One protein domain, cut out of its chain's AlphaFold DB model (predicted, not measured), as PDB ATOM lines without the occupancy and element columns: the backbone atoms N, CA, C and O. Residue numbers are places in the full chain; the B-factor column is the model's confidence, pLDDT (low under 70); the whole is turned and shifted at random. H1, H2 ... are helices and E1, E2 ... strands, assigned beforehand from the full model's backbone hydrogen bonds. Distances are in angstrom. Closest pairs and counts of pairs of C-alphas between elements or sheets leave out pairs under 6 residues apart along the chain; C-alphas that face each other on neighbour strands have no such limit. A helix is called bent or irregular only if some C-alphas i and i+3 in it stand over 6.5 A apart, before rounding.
ATOM      1  N   LEU A  11     174.823 139.967 151.916       83.62
ATOM      2  CA  LEU A  11     173.485 139.797 151.360       83.62
ATOM      3  C   LEU A  11     172.739 141.123 151.334       83.62
ATOM      4  O   LEU A  11     172.971 142.007 152.159       83.62
ATOM      5  N   ALA A  12     171.840 141.271 150.366       86.69
ATOM      6  CA  ALA A  12     170.827 142.313 150.443       86.69
ATOM      7  C   ALA A  12     169.770 141.893 151.481       86.69
ATOM      8  O   ALA A  12     169.440 140.708 151.523       86.69
ATOM      9  N   PRO A  13     169.249 142.815 152.303       89.44
ATOM     10  CA  PRO A  13     168.153 142.492 153.207       89.44
ATOM     11  C   PRO A  13     166.871 142.174 152.445       89.44
ATOM     12  O   PRO A  13     166.638 142.689 151.351       89.44
ATOM     13  N   ASP A  14     166.021 141.377 153.080       92.25
ATOM     14  CA  ASP A  14     164.695 140.993 152.591       92.25
ATOM     15  C   ASP A  14     163.565 141.437 153.540       92.25
ATOM     16  O   ASP A  14     162.385 141.298 153.213       92.25
ATOM     17  N   ARG A  15     163.918 141.997 154.705       92.75
ATOM     18  CA  ARG A  15     162.994 142.496 155.723       92.75
ATOM     19  C   ARG A  15     163.414 143.867 156.241       92.75
ATOM     20  O   ARG A  15     164.599 144.213 156.258       92.75
ATOM     21  N   ALA A  16     162.424 144.646 156.661       92.81
ATOM     22  CA  ALA A  16     162.607 145.897 157.379       92.81
ATOM     23  C   ALA A  16     161.732 145.933 158.631       92.81
ATOM     24  O   ALA A  16     160.536 145.656 158.557       92.81
ATOM     25  N   GLY A  17     162.347 146.303 159.750       93.75
ATOM     26  CA  GLY A  17     161.699 146.707 160.986       93.75
ATOM     27  C   GLY A  17     161.574 148.229 161.035       93.75
ATOM     28  O   GLY A  17     162.555 148.942 160.820       93.75
ATOM     29  N   ILE A  18     160.381 148.745 161.307       94.25
ATOM     30  CA  ILE A  18     160.100 150.176 161.441       94.25
ATOM     31  C   ILE A  18     159.687 150.423 162.887       94.25
ATOM     32  O   ILE A  18     158.645 149.934 163.321       94.25
ATOM     33  N   ALA A  19     160.488 151.196 163.614       93.94
ATOM     34  CA  ALA A  19     160.166 151.603 164.975       93.94
ATOM     35  C   ALA A  19     159.382 152.919 164.944       93.94
ATOM     36  O   ALA A  19     159.868 153.936 164.438       93.94
ATOM     37  N   LEU A  20     158.179 152.901 165.503       94.31
ATOM     38  CA  LEU A  20     157.264 154.028 165.586       94.31
ATOM     39  C   LEU A  20     156.977 154.370 167.042       94.31
ATOM     40  O   LEU A  20     156.852 153.505 167.908       94.31
ATOM     41  N   ARG A  21     156.797 155.663 167.285       94.44
ATOM     42  CA  ARG A  21     156.322 156.188 168.554       94.44
ATOM     43  C   ARG A  21     155.153 157.121 168.301       94.44
ATOM     44  O   ARG A  21     155.234 158.015 167.468       94.44
ATOM     45  N   ILE A  22     154.056 156.903 169.003       95.62
ATOM     46  CA  ILE A  22     152.845 157.710 168.868       95.62
ATOM     47  C   ILE A  22     152.643 158.407 170.196       95.62
ATOM     48  O   ILE A  22     152.657 157.752 171.236       95.62
ATOM     49  N   GLU A  23     152.481 159.725 170.172       95.62
ATOM     50  CA  GLU A  23     152.356 160.520 171.389       95.62
ATOM     51  C   GLU A  23     151.171 161.480 171.317       95.62
ATOM     52  O   GLU A  23     150.823 162.043 170.269       95.62
ATOM     53  N   ALA A  24     150.555 161.690 172.472       95.81
ATOM     54  CA  ALA A  24     149.518 162.685 172.658       95.81
ATOM     55  C   ALA A  24     149.645 163.331 174.033       95.81
ATOM     56  O   ALA A  24     150.051 162.696 175.004       95.81
ATOM     57  N   THR A  25     149.250 164.595 174.127       94.06
ATOM     58  CA  THR A  25     149.173 165.316 175.396       94.06
ATOM     59  C   THR A  25     147.734 165.700 175.708       94.06
ATOM     60  O   THR A  25     146.871 165.749 174.829       94.06
ATOM     61  N   GLY A  26     147.451 165.944 176.984       94.12
ATOM     62  CA  GLY A  26     146.132 166.364 177.441       94.12
ATOM     63  C   GLY A  26     146.176 166.999 178.823       94.12
ATOM     64  O   GLY A  26     147.109 166.783 179.594       94.12
ATOM     65  N   ALA A  27     145.144 167.778 179.154       93.00
ATOM     66  CA  ALA A  27     145.012 168.393 180.477       93.00
ATOM     67  C   ALA A  27     144.809 167.349 181.594       93.00
ATOM     68  O   ALA A  27     145.204 167.572 182.735       93.00
ATOM     69  N   THR A  28     144.228 166.193 181.258       93.88
ATOM     70  CA  THR A  28     144.047 165.039 182.148       93.88
ATOM     71  C   THR A  28     144.659 163.783 181.527       93.88
ATOM     72  O   THR A  28     144.811 163.700 180.305       93.88
ATOM     73  N   ALA A  29     144.973 162.781 182.356       92.50
ATOM     74  CA  ALA A  29     145.459 161.480 181.888       92.50
ATOM     75  C   ALA A  29     144.472 160.819 180.913       92.50
ATOM     76  O   ALA A  29     144.872 160.248 179.899       92.50
ATOM     77  N   GLU A  30     143.173 160.946 181.190       94.44
ATOM     78  CA  GLU A  30     142.111 160.420 180.335       94.44
ATOM     79  C   GLU A  30     142.052 161.144 178.985       94.44
ATOM     80  O   GLU A  30     141.961 160.493 177.945       94.44
ATOM     81  N   ALA A  31     142.165 162.477 178.974       94.94
ATOM     82  CA  ALA A  31     142.199 163.247 177.734       94.94
ATOM     83  C   ALA A  31     143.420 162.880 176.874       94.94
ATOM     84  O   ALA A  31     143.278 162.672 175.667       94.94
ATOM     85  N   ALA A  32     144.598 162.733 177.495       95.06
ATOM     86  CA  ALA A  32     145.809 162.282 176.811       95.06
ATOM     87  C   ALA A  32     145.640 160.861 176.243       95.06
ATOM     88  O   ALA A  32     145.967 160.622 175.083       95.06
ATOM     89  N   SER A  33     145.049 159.945 177.016       94.75
ATOM     90  CA  SER A  33     144.827 158.551 176.604       94.75
ATOM     91  C   SER A  33     143.811 158.421 175.467       94.75
ATOM     92  O   SER A  33     144.050 157.686 174.513       94.75
ATOM     93  N   ARG A  34     142.692 159.159 175.514       96.19
ATOM     94  CA  ARG A  34     141.696 159.175 174.426       96.19
ATOM     95  C   ARG A  34     142.283 159.748 173.136       96.19
ATOM     96  O   ARG A  34     142.050 159.200 172.061       96.19
ATOM     97  N   SER A  35     143.059 160.828 173.249       95.81
ATOM     98  CA  SER A  35     143.767 161.422 172.113       95.81
ATOM     99  C   SER A  35     144.782 160.439 171.519       95.81
ATOM    100  O   SER A  35     144.782 160.217 170.309       95.81
ATOM    101  N   LEU A  36     145.566 159.764 172.369       96.12
ATOM    102  CA  LEU A  36     146.506 158.724 171.952       96.12
ATOM    103  C   LEU A  36     145.796 157.582 171.219       96.12
ATOM    104  O   LEU A  36     146.208 157.230 170.121       96.12
ATOM    105  N   ALA A  37     144.705 157.045 171.771       95.75
ATOM    106  CA  ALA A  37     143.954 155.954 171.149       95.75
ATOM    107  C   ALA A  37     143.444 156.324 169.743       95.75
ATOM    108  O   ALA A  37     143.548 155.530 168.810       95.75
ATOM    109  N   ALA A  38     142.957 157.556 169.557       96.31
ATOM    110  CA  ALA A  38     142.534 158.036 168.245       96.31
ATOM    111  C   ALA A  38     143.700 158.115 167.240       96.31
ATOM    112  O   ALA A  38     143.517 157.765 166.074       96.31
ATOM    113  N   LYS A  39     144.891 158.544 167.682       96.69
ATOM    114  CA  LYS A  39     146.110 158.559 166.852       96.69
ATOM    115  C   LYS A  39     146.577 157.151 166.500       96.69
ATOM    116  O   LYS A  39     146.836 156.872 165.335       96.69
ATOM    117  N   VAL A  40     146.611 156.253 167.482       95.81
ATOM    118  CA  VAL A  40     146.978 154.842 167.289       95.81
ATOM    119  C   VAL A  40     146.080 154.196 166.238       95.81
ATOM    120  O   VAL A  40     146.592 153.608 165.293       95.81
ATOM    121  N   ASN A  41     144.763 154.392 166.318       95.56
ATOM    122  CA  ASN A  41     143.831 153.846 165.328       95.56
ATOM    123  C   ASN A  41     144.068 154.398 163.912       95.56
ATOM    124  O   ASN A  41     143.942 153.653 162.942       95.56
ATOM    125  N   ARG A  42     144.440 155.680 163.772       96.50
ATOM    126  CA  ARG A  42     144.820 156.251 162.466       96.50
ATOM    127  C   ARG A  42     146.076 155.590 161.907       96.50
ATOM    128  O   ARG A  42     146.076 155.189 160.747       96.50
ATOM    129  N   VAL A  43     147.115 155.449 162.731       96.00
ATOM    130  CA  VAL A  43     148.370 154.802 162.326       96.00
ATOM    131  C   VAL A  43     148.122 153.347 161.940       96.00
ATOM    132  O   VAL A  43     148.527 152.940 160.856       96.00
ATOM    133  N   LEU A  44     147.391 152.582 162.756       94.81
ATOM    134  CA  LEU A  44     147.044 151.193 162.444       94.81
ATOM    135  C   LEU A  44     146.242 151.077 161.141       94.81
ATOM    136  O   LEU A  44     146.506 150.178 160.350       94.81
ATOM    137  N   GLY A  45     145.348 152.027 160.851       95.75
ATOM    138  CA  GLY A  45     144.656 152.088 159.561       95.75
ATOM    139  C   GLY A  45     145.612 152.211 158.367       95.75
ATOM    140  O   GLY A  45     145.437 151.514 157.367       95.75
ATOM    141  N   VAL A  46     146.659 153.039 158.478       96.12
ATOM    142  CA  VAL A  46     147.716 153.145 157.453       96.12
ATOM    143  C   VAL A  46     148.508 151.842 157.335       96.12
ATOM    144  O   VAL A  46     148.782 151.398 156.221       96.12
ATOM    145  N   VAL A  47     148.846 151.213 158.463       94.81
ATOM    146  CA  VAL A  47     149.586 149.938 158.516       94.81
ATOM    147  C   VAL A  47     148.810 148.823 157.812       94.81
ATOM    148  O   VAL A  47     149.353 148.155 156.930       94.81
ATOM    149  N   THR A  48     147.520 148.673 158.119       94.38
ATOM    150  CA  THR A  48     146.649 147.684 157.472       94.38
ATOM    151  C   THR A  48     146.469 147.980 155.982       94.38
ATOM    152  O   THR A  48     146.549 147.066 155.164       94.38
ATOM    153  N   ALA A  49     146.288 149.249 155.595       94.25
ATOM    154  CA  ALA A  49     146.175 149.641 154.187       94.25
ATOM    155  C   ALA A  49     147.465 149.386 153.386       94.25
ATOM    156  O   ALA A  49     147.411 149.154 152.180       94.25
ATOM    157  N   ALA A  50     148.620 149.397 154.052       92.56
ATOM    158  CA  ALA A  50     149.908 149.034 153.468       92.56
ATOM    159  C   ALA A  50     150.130 147.512 153.361       92.56
ATOM    160  O   ALA A  50     151.165 147.084 152.846       92.56
ATOM    161  N   GLY A  51     149.175 146.699 153.830       92.94
ATOM    162  CA  GLY A  51     149.223 145.239 153.759       92.94
ATOM    163  C   GLY A  51     150.115 144.585 154.815       92.94
ATOM    164  O   GLY A  51     150.509 143.435 154.635       92.94
ATOM    165  N   ILE A  52     150.457 145.296 155.894       94.81
ATOM    166  CA  ILE A  52     151.195 144.721 157.025       94.81
ATOM    167  C   ILE A  52     150.193 143.988 157.920       94.81
ATOM    168  O   ILE A  52     149.186 144.564 158.341       94.81
ATOM    169  N   ALA A  53     150.454 142.706 158.177       92.31
ATOM    170  CA  ALA A  53     149.589 141.880 159.004       92.31
ATOM    171  C   ALA A  53     149.738 142.232 160.491       92.31
ATOM    172  O   ALA A  53     150.785 142.694 160.944       92.31
ATOM    173  N   GLU A  54     148.704 141.934 161.277       91.19
ATOM    174  CA  GLU A  54     148.751 142.087 162.735       91.19
ATOM    175  C   GLU A  54     149.869 141.235 163.358       91.19
ATOM    176  O   GLU A  54     150.559 141.689 164.259       91.19
ATOM    177  N   ALA A  55     150.130 140.045 162.805       93.50
ATOM    178  CA  ALA A  55     151.237 139.184 163.228       93.50
ATOM    179  C   ALA A  55     152.633 139.782 162.963       93.50
ATOM    180  O   ALA A  55     153.600 139.357 163.585       93.50
ATOM    181  N   ASP A  56     152.742 140.755 162.053       94.62
ATOM    182  CA  ASP A  56     153.975 141.496 161.772       94.62
ATOM    183  C   ASP A  56     154.024 142.840 162.537       94.62
ATOM    184  O   ASP A  56     154.840 143.713 162.228       94.62
ATOM    185  N   THR A  57     153.131 143.034 163.513       94.00
ATOM    186  CA  THR A  57     152.994 144.258 164.305       94.00
ATOM    187  C   THR A  57     153.152 143.941 165.789       94.00
ATOM    188  O   THR A  57     152.367 143.200 166.370       94.00
ATOM    189  N   GLU A  58     154.146 144.547 166.428       94.19
ATOM    190  CA  GLU A  58     154.428 144.381 167.855       94.19
ATOM    191  C   GLU A  58     154.254 145.711 168.586       94.19
ATOM    192  O   GLU A  58     154.651 146.761 168.080       94.19
ATOM    193  N   SER A  59     153.678 145.691 169.788       92.00
ATOM    194  CA  SER A  59     153.465 146.903 170.582       92.00
ATOM    195  C   SER A  59     153.963 146.760 172.013       92.00
ATOM    196  O   SER A  59     153.694 145.742 172.650       92.00
ATOM    197  N   ASP A  60     154.556 147.824 172.549       83.50
ATOM    198  CA  ASP A  60     155.131 147.843 173.907       83.50
ATOM    199  C   ASP A  60     154.114 148.227 175.005       83.50
ATOM    200  O   ASP A  60     154.455 148.345 176.182       83.50
ATOM    201  N   GLY A  61     152.847 148.436 174.632       81.88
ATOM    202  CA  GLY A  61     151.790 148.925 175.519       81.88
ATOM    203  C   GLY A  61     151.817 150.451 175.739       81.88
ATOM    204  O   GLY A  61     152.814 151.122 175.465       81.88
ATOM    205  N   PRO A  62     150.698 151.050 176.194       88.56
ATOM    206  CA  PRO A  62     150.618 152.487 176.424       88.56
ATOM    207  C   PRO A  62     151.287 152.892 177.740       88.56
ATOM    208  O   PRO A  62     151.126 152.248 178.775       88.56
ATOM    209  N   THR A  63     151.968 154.032 177.720       92.94
ATOM    210  CA  THR A  63     152.540 154.684 178.903       92.94
ATOM    211  C   THR A  63     151.917 156.061 179.079       92.94
ATOM    212  O   THR A  63     151.657 156.749 178.095       92.94
ATOM    213  N   VAL A  64     151.660 156.474 180.323       92.94
ATOM    214  CA  VAL A  64     151.133 157.809 180.646       92.94
ATOM    215  C   VAL A  64     151.978 158.417 181.754       92.94
ATOM    216  O   VAL A  64     152.214 157.787 182.780       92.94
ATOM    217  N   GLN A  65     152.422 159.649 181.547       91.81
ATOM    218  CA  GLN A  65     153.276 160.384 182.468       91.81
ATOM    219  C   GLN A  65     152.794 161.822 182.638       91.81
ATOM    220  O   GLN A  65     152.185 162.418 181.750       91.81
ATOM    221  N   GLU A  66     153.068 162.389 183.803       91.38
ATOM    222  CA  GLU A  66     152.707 163.762 184.136       91.38
ATOM    223  C   GLU A  66     153.746 164.739 183.592       91.38
ATOM    224  O   GLU A  66     154.952 164.521 183.703       91.38
ATOM    225  N   LEU A  67     153.268 165.840 183.024       87.50
ATOM    226  CA  LEU A  67     154.104 166.922 182.529       87.50
ATOM    227  C   LEU A  67     154.234 167.995 183.606       87.50
ATOM    228  O   LEU A  67     153.241 168.407 184.207       87.50
ATOM    229  N   TYR A  68     155.460 168.454 183.826       81.94
ATOM    230  CA  TYR A  68     155.798 169.479 184.804       81.94
ATOM    231  C   TYR A  68     156.619 170.576 184.134       81.94
ATOM    232  O   TYR A  68     157.544 170.278 183.383       81.94
ATOM    233  N   GLU A  69     156.317 171.833 184.443       73.12
ATOM    234  CA  GLU A  69     157.126 172.977 184.023       73.12
ATOM    235  C   GLU A  69     158.013 173.462 185.174       73.12
ATOM    236  O   GLU A  69     157.589 173.515 186.334       73.12
ATOM    237  N   THR A  70     159.256 173.806 184.840       64.94
ATOM    238  CA  THR A  70     160.192 174.459 185.758       64.94
ATOM    239  C   THR A  70     160.045 175.967 185.598       64.94
ATOM    240  O   THR A  70     160.407 176.520 184.563       64.94
ATOM    241  N   VAL A  71     159.526 176.638 186.624       60.16
ATOM    242  CA  VAL A  71     159.388 178.101 186.644       60.16
ATOM    243  C   VAL A  71     160.678 178.721 187.199       60.16
ATOM    244  O   VAL A  71     161.164 178.281 188.238       60.16
ATOM    245  N   ARG A  72     161.244 179.724 186.510       57.34
ATOM    246  CA  ARG A  72     162.390 180.528 186.989       57.34
ATOM    247  C   ARG A  72     161.888 181.827 187.636       57.34
ATOM    248  O   ARG A  72     160.955 182.434 187.124       57.34
ATOM    249  N   ASP A  73     162.512 182.241 188.740       56.97
ATOM    250  CA  ASP A  73     162.256 183.529 189.412       56.97
ATOM    251  C   ASP A  73     162.841 184.715 188.605       56.97
ATOM    252  O   ASP A  73     163.783 184.543 187.824       56.97
ATOM    253  N   GLU A  74     162.328 185.930 188.834       57.50
ATOM    254  CA  GLU A  74     162.726 187.210 188.219       57.50
ATOM    255  C   GLU A  74     164.227 187.521 188.370       57.50
ATOM    256  O   GLU A  74     164.789 188.313 187.614       57.50
ATOM    257  N   ARG A  75     164.916 186.867 189.314       62.38
ATOM    258  CA  ARG A  75     166.366 187.000 189.547       62.38
ATOM    259  C   ARG A  75     167.230 186.009 188.757       62.38
ATOM    260  O   ARG A  75     168.426 185.908 189.024       62.38
ATOM    261  N   GLY A  76     166.651 185.242 187.830       57.38
ATOM    262  CA  GLY A  76     167.386 184.328 186.944       57.38
ATOM    263  C   GLY A  76     168.031 183.125 187.643       57.38
ATOM    264  O   GLY A  76     168.810 182.404 187.022       57.38
ATOM    265  N   ARG A  77     167.721 182.889 188.925       59.69
ATOM    266  CA  ARG A  77     168.176 181.708 189.668       59.69
ATOM    267  C   ARG A  77     167.169 180.577 189.469       59.69
ATOM    268  O   ARG A  77     165.970 180.782 189.640       59.69
ATOM    269  N   GLU A  78     167.651 179.388 189.114       52.44
ATOM    270  CA  GLU A  78     166.823 178.178 189.074       52.44
ATOM    271  C   GLU A  78     166.433 177.792 190.503       52.44
ATOM    272  O   GLU A  78     167.154 177.078 191.195       52.44
ATOM    273  N   GLN A  79     165.302 178.310 190.978       48.59
ATOM    274  CA  GLN A  79     164.724 177.890 192.243       48.59
ATOM    275  C   GLN A  79     163.702 176.787 191.949       48.59
ATOM    276  O   GLN A  79     162.633 177.028 191.391       48.59
ATOM    277  N   ILE A  80     164.072 175.549 192.281       52.22
ATOM    278  CA  ILE A  80     163.258 174.334 192.141       52.22
ATOM    279  C   ILE A  80     162.129 174.367 193.193       52.22
ATOM    280  O   ILE A  80     162.094 173.518 194.072       52.22
ATOM    281  N   GLU A  81     161.243 175.369 193.198       47.41
ATOM    282  CA  GLU A  81     160.274 175.510 194.304       47.41
ATOM    283  C   GLU A  81     158.821 175.188 193.965       47.41
ATOM    284  O   GLU A  81     158.089 174.805 194.872       47.41
ATOM    285  N   LYS A  82     158.384 175.178 192.698       49.97
ATOM    286  CA  LYS A  82     157.071 174.601 192.335       49.97
ATOM    287  C   LYS A  82     157.091 174.005 190.931       49.97
ATOM    288  O   LYS A  82     156.904 174.719 189.952       49.97
ATOM    289  N   ARG A  83     157.257 172.681 190.825       63.16
ATOM    290  CA  ARG A  83     156.934 171.937 189.595       63.16
ATOM    291  C   ARG A  83     155.423 172.048 189.375       63.16
ATOM    292  O   ARG A  83     154.654 171.289 189.961       63.16
ATOM    293  N   ARG A  84     154.972 173.025 188.586       69.56
ATOM    294  CA  ARG A  84     153.551 173.133 188.237       69.56
ATOM    295  C   ARG A  84     153.246 172.027 187.234       69.56
ATOM    296  O   ARG A  84     153.865 171.987 186.173       69.56
ATOM    297  N   ARG A  85     152.318 171.127 187.567       77.69
ATOM    298  CA  ARG A  85     151.829 170.138 186.600       77.69
ATOM    299  C   ARG A  85     151.127 170.885 185.466       77.69
ATOM    300  O   ARG A  85     150.165 171.609 185.716       77.69
ATOM    301  N   THR A  86     151.622 170.728 184.246       84.38
ATOM    302  CA  THR A  86     151.095 171.381 183.038       84.38
ATOM    303  C   THR A  86     150.169 170.476 182.236       84.38
ATOM    304  O   THR A  86     149.387 170.969 181.428       84.38
ATOM    305  N   GLY A  87     150.193 169.166 182.492       91.19
ATOM    306  CA  GLY A  87     149.276 168.210 181.882       91.19
ATOM    307  C   GLY A  87     149.785 166.781 181.987       91.19
ATOM    308  O   GLY A  87     150.502 166.425 182.921       91.19
ATOM    309  N   TYR A  88     149.412 165.976 181.003       93.69
ATOM    310  CA  TYR A  88     149.798 164.582 180.857       93.69
ATOM    311  C   TYR A  88     150.278 164.335 179.432       93.69
ATOM    312  O   TYR A  88     149.759 164.929 178.487       93.69
ATOM    313  N   SER A  89     151.249 163.442 179.288       94.31
ATOM    314  CA  SER A  89     151.691 162.879 178.018       94.31
ATOM    315  C   SER A  89     151.440 161.381 178.046       94.31
ATOM    316  O   SER A  89     151.741 160.717 179.035       94.31
ATOM    317  N   ALA A  90     150.859 160.868 176.974       95.94
ATOM    318  CA  ALA A  90     150.659 159.455 176.747       95.94
ATOM    319  C   ALA A  90     151.440 159.050 175.494       95.94
ATOM    320  O   ALA A  90     151.406 159.765 174.491       95.94
ATOM    321  N   ALA A  91     152.127 157.912 175.549       94.88
ATOM    322  CA  ALA A  91     152.925 157.392 174.451       94.88
ATOM    323  C   ALA A  91     152.649 155.906 174.208       94.88
ATOM    324  O   ALA A  91     152.367 155.155 175.142       94.88
ATOM    325  N   TYR A  92     152.767 155.486 172.952       94.19
ATOM    326  CA  TYR A  92     152.604 154.105 172.512       94.19
ATOM    327  C   TYR A  92     153.723 153.741 171.532       94.19
ATOM    328  O   TYR A  92     153.938 154.454 170.546       94.19
ATOM    329  N   GLY A  93     154.458 152.671 171.837       94.50
ATOM    330  CA  GLY A  93     155.500 152.115 170.972       94.50
ATOM    331  C   GLY A  93     154.923 151.056 170.039       94.50
ATOM    332  O   GLY A  93     154.134 150.218 170.480       94.50
ATOM    333  N   LEU A  94     155.301 151.113 168.763       94.56
ATOM    334  CA  LEU A  94     154.875 150.161 167.741       94.56
ATOM    335  C   LEU A  94     156.070 149.785 166.861       94.56
ATOM    336  O   LEU A  94     156.735 150.661 166.308       94.56
ATOM    337  N   THR A  95     156.318 148.493 166.699       95.50
ATOM    338  CA  THR A  95     157.328 147.951 165.793       95.50
ATOM    339  C   THR A  95     156.629 147.201 164.672       95.50
ATOM    340  O   THR A  95     155.842 146.292 164.916       95.50
ATOM    341  N   LEU A  96     156.902 147.599 163.431       95.44
ATOM    342  CA  LEU A  96     156.331 146.976 162.239       95.44
ATOM    343  C   LEU A  96     157.399 146.195 161.496       95.44
ATOM    344  O   LEU A  96     158.467 146.741 161.229       95.44
ATOM    345  N   THR A  97     157.087 144.979 161.072       95.31
ATOM    346  CA  THR A  97     157.952 144.185 160.197       95.31
ATOM    347  C   THR A  97     157.336 144.087 158.805       95.31
ATOM    348  O   THR A  97     156.147 143.842 158.641       95.31
ATOM    349  N   THR A  98     158.126 144.276 157.748       94.81
ATOM    350  CA  THR A  98     157.639 144.111 156.371       94.81
ATOM    351  C   THR A  98     158.698 143.511 155.459       94.81
ATOM    352  O   THR A  98     159.891 143.760 155.624       94.81
ATOM    353  N   SER A  99     158.266 142.712 154.483       94.06
ATOM    354  CA  SER A  99     159.090 142.265 153.351       94.06
ATOM    355  C   SER A  99     159.013 143.213 152.149       94.06
ATOM    356  O   SER A  99     159.808 143.105 151.216       94.06
ATOM    357  N   ASN A 100     158.084 144.176 152.157       92.75
ATOM    358  CA  ASN A 100     157.916 145.132 151.067       92.75
ATOM    359  C   ASN A 100     158.865 146.331 151.219       92.75
ATOM    360  O   ASN A 100     158.455 147.452 151.525       92.75
ATOM    361  N   LEU A 101     160.156 146.102 150.970       90.75
ATOM    362  CA  LEU A 101     161.178 147.150 151.067       90.75
ATOM    363  C   LEU A 101     160.971 148.282 150.048       90.75
ATOM    364  O   LEU A 101     161.279 149.439 150.332       90.75
ATOM    365  N   ALA A 102     160.427 147.961 148.872       89.38
ATOM    366  CA  ALA A 102     160.160 148.934 147.814       89.38
ATOM    367  C   ALA A 102     159.022 149.907 148.172       89.38
ATOM    368  O   ALA A 102     159.006 151.028 147.669       89.38
ATOM    369  N   GLY A 103     158.101 149.496 149.051       89.88
ATOM    370  CA  GLY A 103     156.992 150.323 149.532       89.88
ATOM    371  C   GLY A 103     157.368 151.310 150.640       89.88
ATOM    372  O   GLY A 103     156.602 152.233 150.914       89.88
ATOM    373  N   LEU A 104     158.546 151.172 151.262       90.69
ATOM    374  CA  LEU A 104     158.964 152.028 152.380       90.69
ATOM    375  C   LEU A 104     158.948 153.537 152.059       90.69
ATOM    376  O   LEU A 104     158.440 154.291 152.889       90.69
ATOM    377  N   PRO A 105     159.426 154.015 150.888       89.25
ATOM    378  CA  PRO A 105     159.394 155.443 150.566       89.25
ATOM    379  C   PRO A 105     157.982 156.045 150.493       89.25
ATOM    380  O   PRO A 105     157.841 157.256 150.620       89.25
ATOM    381  N   GLU A 106     156.949 155.225 150.274       90.12
ATOM    382  CA  GLU A 106     155.544 155.651 150.277       90.12
ATOM    383  C   GLU A 106     154.885 155.459 151.651       90.12
ATOM    384  O   GLU A 106     154.069 156.280 152.068       90.12
ATOM    385  N   LEU A 107     155.259 154.405 152.379       92.31
ATOM    386  CA  LEU A 107     154.710 154.096 153.698       92.31
ATOM    387  C   LEU A 107     155.163 155.092 154.775       92.31
ATOM    388  O   LEU A 107     154.336 155.562 155.554       92.31
ATOM    389  N   LEU A 108     156.458 155.419 154.836       92.06
ATOM    390  CA  LEU A 108     157.008 156.246 155.919       92.06
ATOM    391  C   LEU A 108     156.355 157.641 156.009       92.06
ATOM    392  O   LEU A 108     155.970 158.020 157.117       92.06
ATOM    393  N   PRO A 109     156.152 158.388 154.900       90.81
ATOM    394  CA  PRO A 109     155.446 159.667 154.954       90.81
ATOM    395  C   PRO A 109     154.003 159.526 155.445       90.81
ATOM    396  O   PRO A 109     153.583 160.295 156.302       90.81
ATOM    397  N   ARG A 110     153.268 158.500 154.991       94.00
ATOM    398  CA  ARG A 110     151.880 158.257 155.427       94.00
ATOM    399  C   ARG A 110     151.776 157.957 156.920       94.00
ATOM    400  O   ARG A 110     150.827 158.386 157.569       94.00
ATOM    401  N   LEU A 111     152.754 157.240 157.477       93.62
ATOM    402  CA  LEU A 111     152.830 157.004 158.922       93.62
ATOM    403  C   LEU A 111     153.044 158.319 159.685       93.62
ATOM    404  O   LEU A 111     152.401 158.536 160.708       93.62
ATOM    405  N   SER A 112     153.894 159.212 159.168       91.94
ATOM    406  CA  SER A 112     154.098 160.548 159.746       91.94
ATOM    407  C   SER A 112     152.867 161.450 159.621       91.94
ATOM    408  O   SER A 112     152.513 162.120 160.588       91.94
ATOM    409  N   GLU A 113     152.168 161.428 158.485       93.00
ATOM    410  CA  GLU A 113     150.893 162.137 158.281       93.00
ATOM    411  C   GLU A 113     149.796 161.644 159.236       93.00
ATOM    412  O   GLU A 113     148.972 162.431 159.699       93.00
ATOM    413  N   ALA A 114     149.820 160.358 159.598       92.81
ATOM    414  CA  ALA A 114     148.950 159.773 160.617       92.81
ATOM    415  C   ALA A 114     149.391 160.069 162.068       92.81
ATOM    416  O   ALA A 114     148.828 159.499 163.002       92.81
ATOM    417  N   GLU A 115     150.356 160.974 162.266       92.88
ATOM    418  CA  GLU A 115     150.940 161.365 163.558       92.88
ATOM    419  C   GLU A 115     151.779 160.270 164.249       92.88
ATOM    420  O   GLU A 115     151.960 160.290 165.471       92.88
ATOM    421  N   GLY A 116     152.322 159.322 163.480       91.81
ATOM    422  CA  GLY A 116     153.326 158.364 163.936       91.81
ATOM    423  C   GLY A 116     154.751 158.898 163.765       91.81
ATOM    424  O   GLY A 116     155.191 159.200 162.656       91.81
ATOM    425  N   LEU A 117     155.514 158.974 164.854       93.00
ATOM    426  CA  LEU A 117     156.912 159.402 164.832       93.00
ATOM    427  C   LEU A 117     157.815 158.211 164.494       93.00
ATOM    428  O   LEU A 117     158.040 157.328 165.325       93.00
ATOM    429  N   VAL A 118     158.356 158.190 163.276       91.75
ATOM    430  CA  VAL A 118     159.330 157.174 162.855       91.75
ATOM    431  C   VAL A 118     160.649 157.411 163.587       91.75
ATOM    432  O   VAL A 118     161.342 158.398 163.349       91.75
ATOM    433  N   SER A 119     161.006 156.490 164.477       86.62
ATOM    434  CA  SER A 119     162.237 156.547 165.273       86.62
ATOM    435  C   SER A 119     163.436 155.964 164.522       86.62
ATOM    436  O   SER A 119     164.573 156.397 164.718       86.62
ATOM    437  N   GLY A 120     163.191 155.010 163.622       87.44
ATOM    438  CA  GLY A 120     164.213 154.429 162.761       87.44
ATOM    439  C   GLY A 120     163.676 153.297 161.895       87.44
ATOM    440  O   GLY A 120     162.587 152.773 162.136       87.44
ATOM    441  N   VAL A 121     164.469 152.934 160.890       89.62
ATOM    442  CA  VAL A 121     164.253 151.746 160.059       89.62
ATOM    443  C   VAL A 121     165.495 150.871 160.157       89.62
ATOM    444  O   VAL A 121     166.615 151.344 159.945       89.62
ATOM    445  N   GLU A 122     165.292 149.602 160.485       88.94
ATOM    446  CA  GLU A 122     166.331 148.584 160.558       88.94
ATOM    447  C   GLU A 122     166.077 147.525 159.490       88.94
ATOM    448  O   GLU A 122     164.948 147.098 159.285       88.94
ATOM    449  N   PHE A 123     167.127 147.099 158.795       89.19
ATOM    450  CA  PHE A 123     167.029 146.055 157.781       89.19
ATOM    451  C   PHE A 123     167.581 144.746 158.318       89.19
ATOM    452  O   PHE A 123     168.613 144.735 158.990       89.19
ATOM    453  N   SER A 124     166.918 143.645 157.984       88.62
ATOM    454  CA  SER A 124     167.267 142.314 158.466       88.62
ATOM    455  C   SER A 124     167.114 141.255 157.373       88.62
ATOM    456  O   SER A 124     166.687 141.542 156.250       88.62
ATOM    457  N   LEU A 125     167.543 140.036 157.706       89.44
ATOM    458  CA  LEU A 125     167.369 138.837 156.892       89.44
ATOM    459  C   LEU A 125     166.386 137.904 157.591       89.44
ATOM    460  O   LEU A 125     166.598 137.553 158.754       89.44
ATOM    461  N   SER A 126     165.346 137.476 156.882       90.50
ATOM    462  CA  SER A 126     164.338 136.555 157.414       90.50
ATOM    463  C   SER A 126     164.913 135.181 157.780       90.50
ATOM    464  O   SER A 126     164.439 134.534 158.712       90.50
ATOM    465  N   ASP A 127     165.978 134.762 157.097       89.00
ATOM    466  CA  ASP A 127     166.644 133.468 157.251       89.00
ATOM    467  C   ASP A 127     168.032 133.567 157.913       89.00
ATOM    468  O   ASP A 127     168.831 132.631 157.826       89.00
ATOM    469  N   ALA A 128     168.323 134.674 158.614       86.81
ATOM    470  CA  ALA A 128     169.640 134.962 159.198       86.81
ATOM    471  C   ALA A 128     170.219 133.789 160.008       86.81
ATOM    472  O   ALA A 128     171.394 133.449 159.865       86.81
ATOM    473  N   MET A 172     174.679 134.809 170.830       36.91
ATOM    474  CA  MET A 172     174.319 135.581 169.627       36.91
ATOM    475  C   MET A 172     174.028 137.077 169.856       36.91
ATOM    476  O   MET A 172     172.917 137.556 169.620       36.91
ATOM    477  N   ASP A 173     175.046 137.852 170.226       37.88
ATOM    478  CA  ASP A 173     175.033 139.281 169.936       37.88
ATOM    479  C   ASP A 173     175.357 139.392 168.444       37.88
ATOM    480  O   ASP A 173     176.513 139.540 168.032       37.88
ATOM    481  N   MET A 174     174.328 139.183 167.606       41.97
ATOM    482  CA  MET A 174     174.379 139.546 166.196       41.97
ATOM    483  C   MET A 174     174.841 140.994 166.184       41.97
ATOM    484  O   MET A 174     174.049 141.892 166.456       41.97
ATOM    485  N   ARG A 175     176.127 141.234 165.917       41.69
ATOM    486  CA  ARG A 175     176.650 142.583 165.738       41.69
ATOM    487  C   ARG A 175     175.930 143.150 164.528       41.69
ATOM    488  O   ARG A 175     176.336 142.924 163.391       41.69
ATOM    489  N   ARG A 176     174.813 143.826 164.808       47.06
ATOM    490  CA  ARG A 176     173.923 144.517 163.882       47.06
ATOM    491  C   ARG A 176     174.792 145.481 163.091       47.06
ATOM    492  O   ARG A 176     175.061 146.601 163.509       47.06
ATOM    493  N   ALA A 177     175.279 145.025 161.942       38.69
ATOM    494  CA  ALA A 177     176.071 145.832 161.021       38.69
ATOM    495  C   ALA A 177     175.185 146.793 160.202       38.69
ATOM    496  O   ALA A 177     175.620 147.331 159.187       38.69
ATOM    497  N   GLY A 178     173.945 147.029 160.637       42.69
ATOM    498  CA  GLY A 178     173.126 148.148 160.208       42.69
ATOM    499  C   GLY A 178     173.245 149.263 161.236       42.69
ATOM    500  O   GLY A 178     172.661 149.182 162.311       42.69
ATOM    501  N   ARG A 179     173.979 150.335 160.917       43.69
ATOM    502  CA  ARG A 179     173.773 151.602 161.631       43.69
ATOM    503  C   ARG A 179     172.288 151.957 161.475       43.69
ATOM    504  O   ARG A 179     171.847 152.023 160.325       43.69
ATOM    505  N   PRO A 180     171.532 152.205 162.561       46.50
ATOM    506  CA  PRO A 180     170.161 152.669 162.427       46.50
ATOM    507  C   PRO A 180     170.183 153.958 161.605       46.50
ATOM    508  O   PRO A 180     170.825 154.942 161.992       46.50
ATOM    509  N   MET A 181     169.529 153.956 160.440       52.12
ATOM    510  CA  MET A 181     169.256 155.210 159.750       52.12
ATOM    511  C   MET A 181     168.216 155.933 160.595       52.12
ATOM    512  O   MET A 181     167.059 155.518 160.666       52.12
ATOM    513  N   LYS A 182     168.633 157.013 161.260       47.22
ATOM    514  CA  LYS A 182     167.682 157.979 161.801       47.22
ATOM    515  C   LYS A 182     166.916 158.547 160.612       47.22
ATOM    516  O   LYS A 182     167.512 159.212 159.765       47.22
ATOM    517  N   ALA A 183     165.621 158.265 160.540       47.78
ATOM    518  CA  ALA A 183     164.739 158.990 159.646       47.78
ATOM    519  C   ALA A 183     164.721 160.443 160.141       47.78
ATOM    520  O   ALA A 183     164.168 160.745 161.195       47.78
ATOM    521  N   ALA A 184     165.418 161.337 159.441       43.97
ATOM    522  CA  ALA A 184     165.247 162.761 159.671       43.97
ATOM    523  C   ALA A 184     163.842 163.111 159.181       43.97
ATOM    524  O   ALA A 184     163.556 162.918 158.001       43.97
ATOM    525  N   ALA A 185     162.971 163.578 160.078       40.66
ATOM    526  CA  ALA A 185     161.679 164.127 159.696       40.66
ATOM    527  C   ALA A 185     161.931 165.303 158.731       40.66
ATOM    528  O   ALA A 185     162.519 166.302 159.161       40.66
ATOM    529  N   PRO A 186     161.568 165.210 157.438       40.84
ATOM    530  CA  PRO A 186     161.658 166.362 156.568       40.84
ATOM    531  C   PRO A 186     160.523 167.313 156.941       40.84
ATOM    532  O   PRO A 186     159.366 166.909 157.064       40.84
ATOM    533  N   ALA A 187     160.870 168.585 157.134       41.69
ATOM    534  CA  ALA A 187     159.896 169.661 157.146       41.69
ATOM    535  C   ALA A 187     159.069 169.595 155.854       41.69
ATOM    536  O   ALA A 187     159.610 169.331 154.779       41.69
ATOM    537  N   ALA A 188     157.762 169.795 155.996       45.12
ATOM    538  CA  ALA A 188     156.796 169.776 154.914       45.12
ATOM    539  C   ALA A 188     157.194 170.761 153.804       45.12
ATOM    540  O   ALA A 188     157.042 171.964 153.973       45.12
ATOM    541  N   ASP A 189     157.722 170.238 152.697       40.59
ATOM    542  CA  ASP A 189     157.452 170.728 151.346       40.59
ATOM    543  C   ASP A 189     158.077 169.792 150.295       40.59
ATOM    544  O   ASP A 189     159.273 169.501 150.315       40.59
ATOM    545  N   ARG A 190     157.237 169.381 149.333       37.50
ATOM    546  CA  ARG A 190     157.511 168.543 148.148       37.50
ATOM    547  C   ARG A 190     157.825 167.062 148.380       37.50
ATOM    548  O   ARG A 190     158.415 166.650 149.366       37.50
ATOM    549  N   GLU A 191     157.424 166.275 147.382       41.91
ATOM    550  CA  GLU A 191     157.594 164.829 147.199       41.91
ATOM    551  C   GLU A 191     159.072 164.382 147.188       41.91
ATOM    552  O   GLU A 191     159.572 163.821 146.211       41.91
ATOM    553  N   ILE A 192     159.817 164.619 148.267       37.16
ATOM    554  CA  ILE A 192     161.179 164.116 148.415       37.16
ATOM    555  C   ILE A 192     161.086 162.630 148.784       37.16
ATOM    556  O   ILE A 192     161.236 162.230 149.938       37.16
ATOM    557  N   ARG A 193     160.840 161.783 147.778       47.44
ATOM    558  CA  ARG A 193     161.031 160.331 147.874       47.44
ATOM    559  C   ARG A 193     162.534 160.059 147.914       47.44
ATOM    560  O   ARG A 193     163.152 159.789 146.885       47.44
ATOM    561  N   LEU A 194     163.155 160.193 149.085       47.34
ATOM    562  CA  LEU A 194     164.562 159.823 149.234       47.34
ATOM    563  C   LEU A 194     164.705 158.318 148.950       47.34
ATOM    564  O   LEU A 194     163.987 157.516 149.554       47.34
ATOM    565  N   PRO A 195     165.600 157.904 148.036       53.81
ATOM    566  CA  PRO A 195     165.780 156.495 147.731       53.81
ATOM    567  C   PRO A 195     166.378 155.785 148.946       53.81
ATOM    568  O   PRO A 195     167.532 156.007 149.314       53.81
ATOM    569  N   ILE A 196     165.594 154.897 149.549       60.72
ATOM    570  CA  ILE A 196     166.059 154.008 150.607       60.72
ATOM    571  C   ILE A 196     166.874 152.899 149.941       60.72
ATOM    572  O   ILE A 196     166.335 152.042 149.244       60.72
ATOM    573  N   ARG A 197     168.198 152.940 150.118       64.75
ATOM    574  CA  ARG A 197     169.114 151.893 149.654       64.75
ATOM    575  C   ARG A 197     169.722 151.210 150.871       64.75
ATOM    576  O   ARG A 197     170.678 151.754 151.428       64.75
ATOM    577  N   PRO A 198     169.182 150.065 151.311       65.25
ATOM    578  CA  PRO A 198     169.785 149.361 152.422       65.25
ATOM    579  C   PRO A 198     171.226 148.964 152.085       65.25
ATOM    580  O   PRO A 198     171.528 148.533 150.968       65.25
ATOM    581  N   GLY A 199     172.123 149.109 153.061       73.25
ATOM    582  CA  GLY A 199     173.448 148.504 152.986       73.25
ATOM    583  C   GLY A 199     173.343 146.978 152.934       73.25
ATOM    584  O   GLY A 199     172.330 146.399 153.329       73.25
ATOM    585  N   ARG A 200     174.394 146.310 152.451       79.31
ATOM    586  CA  ARG A 200     174.468 144.848 152.551       79.31
ATOM    587  C   ARG A 200     174.658 144.436 154.009       79.31
ATOM    588  O   ARG A 200     175.434 145.063 154.727       79.31
ATOM    589  N   ILE A 201     173.993 143.359 154.403       80.56
ATOM    590  CA  ILE A 201     174.181 142.702 155.693       80.56
ATOM    591  C   ILE A 201     175.295 141.675 155.527       80.56
ATOM    592  O   ILE A 201     175.242 140.833 154.629       80.56
ATOM    593  N   THR A 202     176.306 141.762 156.385       80.56
ATOM    594  CA  THR A 202     177.382 140.772 156.456       80.56
ATOM    595  C   THR A 202     177.064 139.780 157.563       80.56
ATOM    596  O   THR A 202     176.892 140.190 158.709       80.56
ATOM    597  N   ILE A 203     177.019 138.491 157.230       82.19
ATOM    598  CA  ILE A 203     177.000 137.399 158.207       82.19
ATOM    599  C   ILE A 203     178.371 136.732 158.164       82.19
ATOM    600  O   ILE A 203     178.908 136.490 157.082       82.19
ATOM    601  N   GLU A 204     178.946 136.452 159.326       84.81
ATOM    602  CA  GLU A 204     180.244 135.800 159.468       84.81
ATOM    603  C   GLU A 204     180.139 134.666 160.487       84.81
ATOM    604  O   GLU A 204     179.547 134.842 161.549       84.81
ATOM    605  N   ALA A 205     180.734 133.521 160.162       87.56
ATOM    606  CA  ALA A 205     180.934 132.415 161.083       87.56
ATOM    607  C   ALA A 205     182.429 132.156 161.260       87.56
ATOM    608  O   ALA A 205     183.197 132.144 160.289       87.56
TER     609      ALA A 205
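What this domain is: This is residues 11 to 128 and 172 to 205 of the 216 residues of an uncharacterized protein of Methylobacterium sp. Leaf399 (UniProt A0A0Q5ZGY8). A twisted sheet of four long strands, E2, E3, E1 and E4 in that order, has two helices, H1 and H2, over one face, and the long hairpin E2 and E3 runs on through the loop of residues 70 to 83 to one far end of the elongated whole. After the cut, residues 172 to 200, with no named element, lead back to the short strand E5 at the other end. The printed part has 152 residues, with two named helices and five named strands in the order E1, H1, E2, E3, H2, E4, E5; the sheet is antiparallel throughout and the class is mixed, helices and strands. The whole is loose, with a radius of gyration of the C-alphas of 19.4 A, and spans 60 by 37 by 34 A.

How they stand to each other: Inner strands E3, residues 84 to 98, and E1, residues 15 to 26, are antiparallel at 161 degrees, with N 20 and O 94 within hydrogen-bond range at 2.8 A. Edge strand E2, residues 57 to 69, forms a hairpin with E3, with N 63 and O 91 at 2.8 A. Edge strand E4, residues 116 to 124, is antiparallel to E1, with N 17 and O 122 at 2.8 A; it bends by 61 degrees at residue 119. H1, residues 29 to 49, and H2, residues 101 to 113, are on the same face of the sheet, two layers, helices on one face of a sheet. H1 has a height over the sheet of 7.7 A and runs along the strands, over E3 and E1, at 23 degrees to E1 on the local plane; its closest C-alphas to E1 are those of Ala 32 and Gly 26, 4.1 A. H2, at a height of 9.1 A, runs along the strands over E1, at 2 degrees on the local plane. H1, with residues 43 to 47 alone, and H2, with residues 107 to 111 alone, touch at a shallow tilt of 30 degrees, opposite ways; the C-alphas of Val 43 and Leu 111 are closest, 6.0 A. E1, H1, E2 and E3, H2, E4 are split strand-helix-strand units, in each of which two strands running the same way have another between them in the sheet; both crossovers are right-handed. In H1 every O i to N i+4 pair is within hydrogen-bond range, in H2 5 of 9. E5, residues 201 to 205, pairs with no named strand and is apart from H1 and H2.

Where its parts are: E1 begins at C-alpha 15 (162.994, 142.496, 155.723) and is 36.4 A long. H1 is 30.1 A, E2 35.1 A, E3 43.3 A, E4 22.0 A and E5 13.4 A. H2, 19.6 A, is irregular: C-alphas 102 and 105 are 7.1 A apart. E5 ends at C-alpha 205 (180.934, 132.415, 161.083).

The domain as a whole: The two C-alphas farthest apart are those of Glu 74 and Ala 205, 63.8 A. Residues 129 to 171 are not printed, and C-alphas 128 and 172 are 11.4 A apart across the cut. Of the links printed whole, E2 to E3 is long. The mean pLDDT of the printed part is 79.9; residues 70 to 84 and 172 to 198 are under 70.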